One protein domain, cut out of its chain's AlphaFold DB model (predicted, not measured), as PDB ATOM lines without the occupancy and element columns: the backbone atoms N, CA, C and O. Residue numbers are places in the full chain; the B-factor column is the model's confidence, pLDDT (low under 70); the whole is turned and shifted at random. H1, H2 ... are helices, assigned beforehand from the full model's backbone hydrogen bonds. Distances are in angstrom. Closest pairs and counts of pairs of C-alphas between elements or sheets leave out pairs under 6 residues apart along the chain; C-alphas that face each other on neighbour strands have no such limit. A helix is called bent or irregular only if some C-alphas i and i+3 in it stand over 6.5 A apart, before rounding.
ATOM      1  N   GLU A 182     167.274 207.610 159.581       88.38
ATOM      2  CA  GLU A 182     165.970 207.626 160.251       88.38
ATOM      3  C   GLU A 182     166.056 207.014 161.654       88.38
ATOM      4  O   GLU A 182     165.467 207.532 162.600       88.38
ATOM      5  N   LEU A 183     166.853 205.951 161.826       90.25
ATOM      6  CA  LEU A 183     167.051 205.300 163.128       90.25
ATOM      7  C   LEU A 183     167.565 206.264 164.202       90.25
ATOM      8  O   LEU A 183     167.157 206.173 165.359       90.25
ATOM      9  N   GLU A 184     168.432 207.202 163.827       89.56
ATOM     10  CA  GLU A 184     168.967 208.205 164.745       89.56
ATOM     11  C   GLU A 184     167.857 209.124 165.277       89.56
ATOM     12  O   GLU A 184     167.711 209.303 166.488       89.56
ATOM     13  N   ALA A 185     166.999 209.621 164.382       91.81
ATOM     14  CA  ALA A 185     165.840 210.426 164.752       91.81
ATOM     15  C   ALA A 185     164.866 209.641 165.646       91.81
ATOM     16  O   ALA A 185     164.424 210.150 166.680       91.81
ATOM     17  N   LEU A 186     164.587 208.379 165.303       95.06
ATOM     18  CA  LEU A 186     163.698 207.514 166.081       95.06
ATOM     19  C   LEU A 186     164.231 207.249 167.496       95.06
ATOM     20  O   LEU A 186     163.444 207.236 168.442       95.06
ATOM     21  N   LYS A 187     165.553 207.104 167.686       94.69
ATOM     22  CA  LYS A 187     166.150 206.961 169.026       94.69
ATOM     23  C   LYS A 187     165.849 208.168 169.907       94.69
ATOM     24  O   LYS A 187     165.557 207.995 171.094       94.69
ATOM     25  N   HIS A 188     165.931 209.373 169.342       93.38
ATOM     26  CA  HIS A 188     165.627 210.614 170.051       93.38
ATOM     27  C   HIS A 188     164.143 210.719 170.388       93.38
ATOM     28  O   HIS A 188     163.817 210.986 171.543       93.38
ATOM     29  N   ILE A 189     163.258 210.441 169.428       95.50
ATOM     30  CA  ILE A 189     161.805 210.433 169.656       95.50
ATOM     31  C   ILE A 189     161.451 209.437 170.767       95.50
ATOM     32  O   ILE A 189     160.768 209.805 171.721       95.50
ATOM     33  N   ALA A 190     162.011 208.224 170.726       96.62
ATOM     34  CA  ALA A 190     161.792 207.209 171.751       96.62
ATOM     35  C   ALA A 190     162.211 207.675 173.154       96.62
ATOM     36  O   ALA A 190     161.546 207.370 174.141       96.62
ATOM     37  N   PHE A 191     163.304 208.435 173.263       95.62
ATOM     38  CA  PHE A 191     163.767 208.968 174.545       95.62
ATOM     39  C   PHE A 191     162.836 210.064 175.068       95.62
ATOM     40  O   PHE A 191     162.525 210.106 176.259       95.62
ATOM     41  N   GLU A 192     162.352 210.934 174.182       94.12
ATOM     42  CA  GLU A 192     161.388 211.970 174.545       94.12
ATOM     43  C   GLU A 192     160.046 211.370 174.993       94.12
ATOM     44  O   GLU A 192     159.495 211.793 176.014       94.12
ATOM     45  N   GLU A 193     159.558 210.342 174.298       94.88
ATOM     46  CA  GLU A 193     158.365 209.591 174.692       94.88
ATOM     47  C   GLU A 193     158.565 208.825 176.001       94.88
ATOM     48  O   GLU A 193     157.690 208.867 176.868       94.88
ATOM     49  N   PHE A 194     159.728 208.197 176.199       94.75
ATOM     50  CA  PHE A 194     160.085 207.547 177.460       94.75
ATOM     51  C   PHE A 194     160.000 208.527 178.636       94.75
ATOM     52  O   PHE A 194     159.348 208.235 179.641       94.75
ATOM     53  N   ILE A 195     160.608 209.713 178.501       91.69
ATOM     54  CA  ILE A 195     160.548 210.758 179.528       91.69
ATOM     55  C   ILE A 195     159.095 211.149 179.797       91.69
ATOM     56  O   ILE A 195     158.676 211.187 180.953       91.69
ATOM     57  N   LYS A 196     158.312 211.405 178.742       90.12
ATOM     58  CA  LYS A 196     156.906 211.804 178.864       90.12
ATOM     59  C   LYS A 196     156.093 210.750 179.617       90.12
ATOM     60  O   LYS A 196     155.415 211.086 180.583       90.12
ATOM     61  N   GLN A 197     156.215 209.475 179.245       88.56
ATOM     62  CA  GLN A 197     155.504 208.377 179.904       88.56
ATOM     63  C   GLN A 197     155.899 208.238 181.381       88.56
ATOM     64  O   GLN A 197     155.031 208.083 182.240       88.56
ATOM     65  N   LYS A 198     157.195 208.323 181.710       84.00
ATOM     66  CA  LYS A 198     157.684 208.166 183.091       84.00
ATOM     67  C   LYS A 198     157.322 209.346 183.984       84.00
ATOM     68  O   LYS A 198     156.924 209.123 185.123       84.00
ATOM     69  N   ILE A 199     157.413 210.571 183.472       76.94
ATOM     70  CA  ILE A 199     157.057 211.771 184.229       76.94
ATOM     71  C   ILE A 199     155.541 211.838 184.433       76.94
ATOM     72  O   ILE A 199     155.104 212.018 185.564       76.94
ATOM     73  N   SER A 200     154.729 211.631 183.391       68.81
ATOM     74  CA  SER A 200     153.264 211.666 183.514       68.81
ATOM     75  C   SER A 200     152.715 210.545 184.403       68.81
ATOM     76  O   SER A 200     151.836 210.797 185.220       68.81
ATOM     77  N   SER A 201     153.248 209.320 184.316       60.62
ATOM     78  CA  SER A 201     152.782 208.200 185.157       60.62
ATOM     79  C   SER A 201     153.160 208.339 186.635       60.62
ATOM     80  O   SER A 201     152.454 207.829 187.505       60.62
ATOM     81  N   GLN A 202     154.264 209.024 186.946       59.66
ATOM     82  CA  GLN A 202     154.765 209.157 188.318       59.66
ATOM     83  C   GLN A 202     154.348 210.457 189.014       59.66
ATOM     84  O   GLN A 202     154.529 210.564 190.226       59.66
ATOM     85  N   GLN A 203     153.703 211.389 188.303       55.62
ATOM     86  CA  GLN A 203     153.062 212.573 188.896       55.62
ATOM     87  C   GLN A 203     152.028 212.231 189.991       55.62
ATOM     88  O   GLN A 203     151.685 213.084 190.799       55.62
ATOM     89  N   LEU A 204     151.563 210.982 190.068       50.84
ATOM     90  CA  LEU A 204     150.625 210.509 191.090       50.84
ATOM     91  C   LEU A 204     151.290 210.097 192.423       50.84
ATOM     92  O   LEU A 204     150.583 209.704 193.345       50.84
ATOM     93  N   LYS A 205     152.627 210.153 192.546       61.53
ATOM     94  CA  LYS A 205     153.383 209.636 193.714       61.53
ATOM     95  C   LYS A 205     154.133 210.698 194.528       61.53
ATOM     96  O   LYS A 205     155.068 210.364 195.250       61.53
ATOM     97  N   PHE A 206     153.777 211.972 194.400       66.00
ATOM     98  CA  PHE A 206     154.447 213.025 195.161       66.00
ATOM     99  C   PHE A 206     154.154 212.912 196.663       66.00
ATOM    100  O   PHE A 206     152.999 213.000 197.066       66.00
ATOM    101  N   GLU A 207     155.198 212.808 197.491       64.19
ATOM    102  CA  GLU A 207     155.068 212.976 198.949       64.19
ATOM    103  C   GLU A 207     154.683 214.426 199.304       64.19
ATOM    104  O   GLU A 207     153.951 214.671 200.261       64.19
ATOM    105  N   LYS A 208     155.130 215.399 198.494       73.25
ATOM    106  CA  LYS A 208     154.819 216.831 198.615       73.25
ATOM    107  C   LYS A 208     154.628 217.449 197.230       73.25
ATOM    108  O   LYS A 208     155.358 217.115 196.302       73.25
ATOM    109  N   LYS A 209     153.669 218.371 197.076       81.44
ATOM    110  CA  LYS A 209     153.440 219.062 195.792       81.44
ATOM    111  C   LYS A 209     154.710 219.805 195.335       81.44
ATOM    112  O   LYS A 209     155.259 220.563 196.139       81.44
ATOM    113  N   PRO A 210     155.151 219.637 194.073       86.19
ATOM    114  CA  PRO A 210     156.325 220.331 193.556       86.19
ATOM    115  C   PRO A 210     156.167 221.848 193.546       86.19
ATOM    116  O   PRO A 210     155.130 222.365 193.126       86.19
ATOM    117  N   SER A 211     157.214 222.569 193.948       90.00
ATOM    118  CA  SER A 211     157.270 224.024 193.778       90.00
ATOM    119  C   SER A 211     157.560 224.397 192.321       90.00
ATOM    120  O   SER A 211     158.179 223.622 191.583       90.00
ATOM    121  N   LYS A 212     157.177 225.610 191.901       90.38
ATOM    122  CA  LYS A 212     157.486 226.122 190.553       90.38
ATOM    123  C   LYS A 212     158.993 226.064 190.261       90.38
ATOM    124  O   LYS A 212     159.393 225.568 189.214       90.38
ATOM    125  N   LYS A 213     159.818 226.452 191.240       92.12
ATOM    126  CA  LYS A 213     161.283 226.420 191.140       92.12
ATOM    127  C   LYS A 213     161.830 224.997 190.971       92.12
ATOM    128  O   LYS A 213     162.723 224.771 190.162       92.12
ATOM    129  N   SER A 214     161.277 224.012 191.686       92.19
ATOM    130  CA  SER A 214     161.681 222.607 191.517       92.19
ATOM    131  C   SER A 214     161.361 222.069 190.110       92.19
ATOM    132  O   SER A 214     162.169 221.351 189.519       92.19
ATOM    133  N   LEU A 215     160.211 222.446 189.543       91.81
ATOM    134  CA  LEU A 215     159.820 222.063 188.184       91.81
ATOM    135  C   LEU A 215     160.730 222.707 187.137       91.81
ATOM    136  O   LEU A 215     161.143 222.035 186.197       91.81
ATOM    137  N   GLU A 216     161.072 223.985 187.316       93.81
ATOM    138  CA  GLU A 216     162.030 224.693 186.461       93.81
ATOM    139  C   GLU A 216     163.383 223.970 186.433       93.81
ATOM    140  O   GLU A 216     163.874 223.647 185.353       93.81
ATOM    141  N   ILE A 217     163.925 223.599 187.598       94.75
ATOM    142  CA  ILE A 217     165.199 222.867 187.707       94.75
ATOM    143  C   ILE A 217     165.137 221.504 187.007       94.75
ATOM    144  O   ILE A 217     166.051 221.146 186.263       94.75
ATOM    145  N   LEU A 218     164.052 220.745 187.202       94.25
ATOM    146  CA  LEU A 218     163.876 219.463 186.516       94.25
ATOM    147  C   LEU A 218     163.838 219.645 184.990       94.25
ATOM    148  O   LEU A 218     164.498 218.906 184.261       94.25
ATOM    149  N   ASN A 219     163.064 220.617 184.507       93.38
ATOM    150  CA  ASN A 219     162.904 220.869 183.078       93.38
ATOM    151  C   ASN A 219     164.217 221.317 182.431       93.38
ATOM    152  O   ASN A 219     164.546 220.860 181.337       93.38
ATOM    153  N   GLU A 220     164.998 222.161 183.105       94.88
ATOM    154  CA  GLU A 220     166.329 222.548 182.639       94.88
ATOM    155  C   GLU A 220     167.268 221.345 182.524       94.88
ATOM    156  O   GLU A 220     167.939 221.191 181.499       94.88
ATOM    157  N   PHE A 221     167.275 220.452 183.519       95.19
ATOM    158  CA  PHE A 221     168.058 219.219 183.459       95.19
ATOM    159  C   PHE A 221     167.612 218.311 182.303       95.19
ATOM    160  O   PHE A 221     168.441 217.847 181.521       95.19
ATOM    161  N   ILE A 222     166.303 218.098 182.128       94.25
ATOM    162  CA  ILE A 222     165.767 217.300 181.014       94.25
ATOM    163  C   ILE A 222     166.177 217.902 179.669       94.25
ATOM    164  O   ILE A 222     166.619 217.177 178.778       94.25
ATOM    165  N   ASN A 223     166.077 219.223 179.515       94.56
ATOM    166  CA  ASN A 223     166.473 219.913 178.291       94.56
ATOM    167  C   ASN A 223     167.979 219.780 178.025       94.56
ATOM    168  O   ASN A 223     168.378 219.522 176.887       94.56
ATOM    169  N   LYS A 224     168.811 219.879 179.069       95.31
ATOM    170  CA  LYS A 224     170.256 219.624 178.995       95.31
ATOM    171  C   LYS A 224     170.540 218.205 178.500       95.31
ATOM    172  O   LYS A 224     171.305 218.047 177.553       95.31
ATOM    173  N   ILE A 225     169.885 217.192 179.068       94.50
ATOM    174  CA  ILE A 225     170.055 215.787 178.669       94.50
ATOM    175  C   ILE A 225     169.554 215.529 177.241       94.50
ATOM    176  O   ILE A 225     170.233 214.859 176.467       94.50
ATOM    177  N   LYS A 226     168.403 216.090 176.845       94.25
ATOM    178  CA  LYS A 226     167.905 215.996 175.461       94.25
ATOM    179  C   LYS A 226     168.908 216.587 174.465       94.25
ATOM    180  O   LYS A 226     169.137 216.007 173.405       94.25
ATOM    181  N   LYS A 227     169.520 217.725 174.807       94.69
ATOM    182  CA  LYS A 227     170.566 218.358 173.994       94.69
ATOM    183  C   LYS A 227     171.838 217.504 173.951       94.69
ATOM    184  O   LYS A 227     172.374 217.296 172.867       94.69
ATOM    185  N   GLU A 228     172.268 216.964 175.093       93.69
ATOM    186  CA  GLU A 228     173.398 216.028 175.195       93.69
ATOM    187  C   GLU A 228     173.186 214.814 174.278       93.69
ATOM    188  O   GLU A 228     174.079 214.467 173.507       93.69
ATOM    189  N   PHE A 229     171.987 214.223 174.301       94.31
ATOM    190  CA  PHE A 229     171.662 213.044 173.503       94.31
ATOM    191  C   PHE A 229     171.736 213.308 171.997       94.31
ATOM    192  O   PHE A 229     172.234 212.467 171.256       94.31
ATOM    193  N   LYS A 230     171.270 214.482 171.550       91.94
ATOM    194  CA  LYS A 230     171.271 214.876 170.131       91.94
ATOM    195  C   LYS A 230     172.657 215.276 169.615       91.94
ATOM    196  O   LYS A 230     172.938 215.093 168.438       91.94
ATOM    197  N   GLN A 231     173.505 215.869 170.459       91.81
ATOM    198  CA  GLN A 231     174.759 216.496 170.013       91.81
ATOM    199  C   GLN A 231     176.003 215.637 170.248       91.81
ATOM    200  O   GLN A 231     177.013 215.820 169.567       91.81
ATOM    201  N   ASN A 232     175.975 214.731 171.224       91.25
ATOM    202  CA  ASN A 232     177.157 213.968 171.592       91.25
ATOM    203  C   ASN A 232     177.318 212.719 170.711       91.25
ATOM    204  O   ASN A 232     176.478 211.818 170.717       91.25
ATOM    205  N   LYS A 233     178.461 212.637 170.018       89.88
ATOM    206  CA  LYS A 233     178.821 211.536 169.110       89.88
ATOM    207  C   LYS A 233     178.811 210.158 169.773       89.88
ATOM    208  O   LYS A 233     178.647 209.163 169.078       89.88
ATOM    209  N   GLN A 234     178.948 210.076 171.100       90.38
ATOM    210  CA  GLN A 234     178.897 208.799 171.824       90.38
ATOM    211  C   GLN A 234     177.541 208.083 171.725       90.38
ATOM    212  O   GLN A 234     177.451 206.903 172.058       90.38
ATOM    213  N   TYR A 235     176.493 208.797 171.306       90.94
ATOM    214  CA  TYR A 235     175.153 208.255 171.117       90.94
ATOM    215  C   TYR A 235     174.816 207.976 169.648       90.94
ATOM    216  O   TYR A 235     173.789 207.348 169.387       90.94
ATOM    217  N   THR A 236     175.664 208.412 168.710       88.56
ATOM    218  CA  THR A 236     175.433 208.315 167.264       88.56
ATOM    219  C   THR A 236     175.744 206.921 166.733       88.56
ATOM    220  O   THR A 236     176.850 206.424 166.925       88.56
ATOM    221  N   GLY A 237     174.790 206.304 166.031       88.12
ATOM    222  CA  GLY A 237     174.908 204.930 165.535       88.12
ATOM    223  C   GLY A 237     174.137 203.896 166.360       88.12
ATOM    224  O   GLY A 237     173.467 204.209 167.344       88.12
ATOM    225  N   CYS A 238     174.184 202.641 165.918       87.06
ATOM    226  CA  CYS A 238     173.371 201.551 166.472       87.06
ATOM    227  C   CYS A 238     174.212 200.345 166.915       87.06
ATOM    228  O   CYS A 238     173.762 199.203 166.816       87.06
ATOM    229  N   ASP A 239     175.441 200.580 167.377       89.31
ATOM    230  CA  ASP A 239     176.281 199.531 167.944       89.31
ATOM    231  C   ASP A 239     176.019 199.315 169.450       89.31
ATOM    232  O   ASP A 239     175.256 200.024 170.115       89.31
ATOM    233  N   LEU A 240     176.670 198.289 170.006       89.62
ATOM    234  CA  LEU A 240     176.537 197.939 171.418       89.62
ATOM    235  C   LEU A 240     177.019 199.046 172.369       89.62
ATOM    236  O   LEU A 240     176.426 199.231 173.432       89.62
ATOM    237  N   GLN A 241     178.109 199.739 172.039       90.56
ATOM    238  CA  GLN A 241     178.646 200.820 172.863       90.56
ATOM    239  C   GLN A 241     177.642 201.971 172.933       90.56
ATOM    240  O   GLN A 241     177.321 202.399 174.041       90.56
ATOM    241  N   GLN A 242     177.072 202.410 171.805       91.94
ATOM    242  CA  GLN A 242     176.075 203.487 171.817       91.94
ATOM    243  C   GLN A 242     174.836 203.114 172.629       91.94
ATOM    244  O   GLN A 242     174.407 203.892 173.481       91.94
ATOM    245  N   PHE A 243     174.293 201.903 172.462       93.50
ATOM    246  CA  PHE A 243     173.143 201.480 173.267       93.50
ATOM    247  C   PHE A 243     173.466 201.372 174.764       93.50
ATOM    248  O   PHE A 243     172.641 201.751 175.598       93.50
ATOM    249  N   LYS A 244     174.683 200.947 175.137       91.44
ATOM    250  CA  LYS A 244     175.140 200.998 176.538       91.44
ATOM    251  C   LYS A 244     175.216 202.430 177.073       91.44
ATOM    252  O   LYS A 244     174.921 202.640 178.248       91.44
ATOM    253  N   GLN A 245     175.595 203.410 176.252       92.12
ATOM    254  CA  GLN A 245     175.571 204.816 176.666       92.12
ATOM    255  C   GLN A 245     174.135 205.333 176.824       92.12
ATOM    256  O   GLN A 245     173.852 206.023 177.800       92.12
ATOM    257  N   ILE A 246     173.205 204.940 175.946       94.25
ATOM    258  CA  ILE A 246     171.779 205.281 176.092       94.25
ATOM    259  C   ILE A 246     171.223 204.714 177.402       94.25
ATOM    260  O   ILE A 246     170.557 205.436 178.140       94.25
ATOM    261  N   LEU A 247     171.555 203.469 177.759       92.12
ATOM    262  CA  LEU A 247     171.179 202.894 179.054       92.12
ATOM    263  C   LEU A 247     171.646 203.765 180.232       92.12
ATOM    264  O   LEU A 247     170.859 204.062 181.132       92.12
ATOM    265  N   LYS A 248     172.909 204.207 180.222       90.62
ATOM    266  CA  LYS A 248     173.443 205.100 181.265       90.62
ATOM    267  C   LYS A 248     172.716 206.446 181.288       90.62
ATOM    268  O   LYS A 248     172.455 206.975 182.367       90.62
ATOM    269  N   LEU A 249     172.357 206.982 180.123       93.25
ATOM    270  CA  LEU A 249     171.593 208.222 180.007       93.25
ATOM    271  C   LEU A 249     170.195 208.090 180.628       93.25
ATOM    272  O   LEU A 249     169.772 208.967 181.383       93.25
ATOM    273  N   LEU A 250     169.503 206.973 180.374       92.94
ATOM    274  CA  LEU A 250     168.214 206.660 180.999       92.94
ATOM    275  C   LEU A 250     168.358 206.585 182.524       92.94
ATOM    276  O   LEU A 250     167.592 207.225 183.241       92.94
ATOM    277  N   GLN A 251     169.378 205.874 183.018       90.50
ATOM    278  CA  GLN A 251     169.658 205.744 184.454       90.50
ATOM    279  C   GLN A 251     169.924 207.102 185.116       90.50
ATOM    280  O   GLN A 251     169.348 207.395 186.162       90.50
ATOM    281  N   ARG A 252     170.748 207.959 184.495       92.31
ATOM    282  CA  ARG A 252     171.004 209.334 184.963       92.31
ATOM    283  C   ARG A 252     169.717 210.151 185.021       92.31
ATOM    284  O   ARG A 252     169.448 210.807 186.024       92.31
ATOM    285  N   THR A 253     168.903 210.062 183.971       94.06
ATOM    286  CA  THR A 253     167.639 210.799 183.865       94.06
ATOM    287  C   THR A 253     166.659 210.381 184.956       94.06
ATOM    288  O   THR A 253     166.070 211.229 185.627       94.06
ATOM    289  N   MET A 254     166.509 209.074 185.178       91.56
ATOM    290  CA  MET A 254     165.614 208.548 186.206       91.56
ATOM    291  C   MET A 254     166.123 208.832 187.612       91.56
ATOM    292  O   MET A 254     165.320 209.222 188.454       91.56
ATOM    293  N   LEU A 255     167.430 208.747 187.864       92.69
ATOM    294  CA  LEU A 255     168.000 209.111 189.160       92.69
ATOM    295  C   LEU A 255     167.733 210.582 189.514       92.69
ATOM    296  O   LEU A 255     167.288 210.875 190.626       92.69
ATOM    297  N   TYR A 256     167.932 211.499 188.564       94.56
ATOM    298  CA  TYR A 256     167.621 212.916 188.767       94.56
ATOM    299  C   TYR A 256     166.127 213.135 189.037       94.56
ATOM    300  O   TYR A 256     165.746 213.865 189.951       94.56
ATOM    301  N   TYR A 257     165.264 212.447 188.285       92.31
ATOM    302  CA  TYR A 257     163.824 212.508 188.506       92.31
ATOM    303  C   TYR A 257     163.413 211.948 189.880       92.31
ATOM    304  O   TYR A 257     162.529 212.502 190.526       92.31
ATOM    305  N   ARG A 258     164.081 210.907 190.398       90.56
ATOM    306  CA  ARG A 258     163.861 210.429 191.777       90.56
ATOM    307  C   ARG A 258     164.254 211.474 192.815       90.56
ATOM    308  O   ARG A 258     163.495 211.698 193.752       90.56
ATOM    309  N   CYS A 259     165.381 212.155 192.615       92.81
ATOM    310  CA  CYS A 259     165.781 213.284 193.456       92.81
ATOM    311  C   CYS A 259     164.711 214.388 193.464       92.81
ATOM    312  O   CYS A 259     164.381 214.913 194.527       92.81
ATOM    313  N   PHE A 260     164.118 214.682 192.303       92.25
ATOM    314  CA  PHE A 260     162.987 215.600 192.190       92.25
ATOM    315  C   PHE A 260     161.761 215.124 192.982       92.25
ATOM    316  O   PHE A 260     161.179 215.915 193.715       92.25
ATOM    317  N   LEU A 261     161.363 213.851 192.891       89.56
ATOM    318  CA  LEU A 261     160.159 213.345 193.575       89.56
ATOM    319  C   LEU A 261     160.192 213.514 195.103       89.56
ATOM    320  O   LEU A 261     159.133 213.674 195.707       89.56
ATOM    321  N   LEU A 262     161.381 213.515 195.715       89.38
ATOM    322  CA  LEU A 262     161.542 213.685 197.165       89.38
ATOM    323  C   LEU A 262     161.244 215.107 197.654       89.38
ATOM    324  O   LEU A 262     160.976 215.291 198.836       89.38
TER     325      LEU A 262
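This is residues 182 to 262 of the 452 residues of the protein "Hypothetical protein" of Rotaria magnacalcarata (UniProt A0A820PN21). Three helices make an up-and-down bundle, each running against the one before it; H1, the longest, H2 and H3 form a triangle in a rod. The printed part has 81 residues, with H1, H2 and H3 in that order and no named strand: all helix. It is only just compact, close to loose, with a radius of gyration of the C-alphas of 13.7 A and spans of 41 by 20 by 19 A.

H1, residues 182 to 205, touches H2, residues 212 to 231, with residues 188 to 192 alone; the closest C-alphas, of His 188 and Lys 230, are 7.1 A apart. This hairpin runs opposite ways at a shallow tilt of 19 degrees. H2 and H3, residues 240 to 261, are a hairpin and touch, closest at the C-alphas of Leu 218 and Phe 260, 6.9 A, opposite ways at a shallow tilt of 5 degrees. H1 and H3 are close but not clearly touching; the closest C-alphas, of Lys 205 and Leu 261, are 7.7 A apart. Every O i to N i+4 pair is within hydrogen-bond range in H2 and H3, 18 of 20 in H1.

H1 runs 35.8 A from C-alpha 182 at (165.970, 207.626, 160.251) and is only just irregular: C-alphas 201 and 204 are 6.7 A apart. H2 measures 28.5 A; H3, 31.6 A, ends at C-alpha 261 at (160.159, 213.345, 193.575).

The printed part has no cut, and both links are short. Residues 200 to 207 have pLDDT under 70.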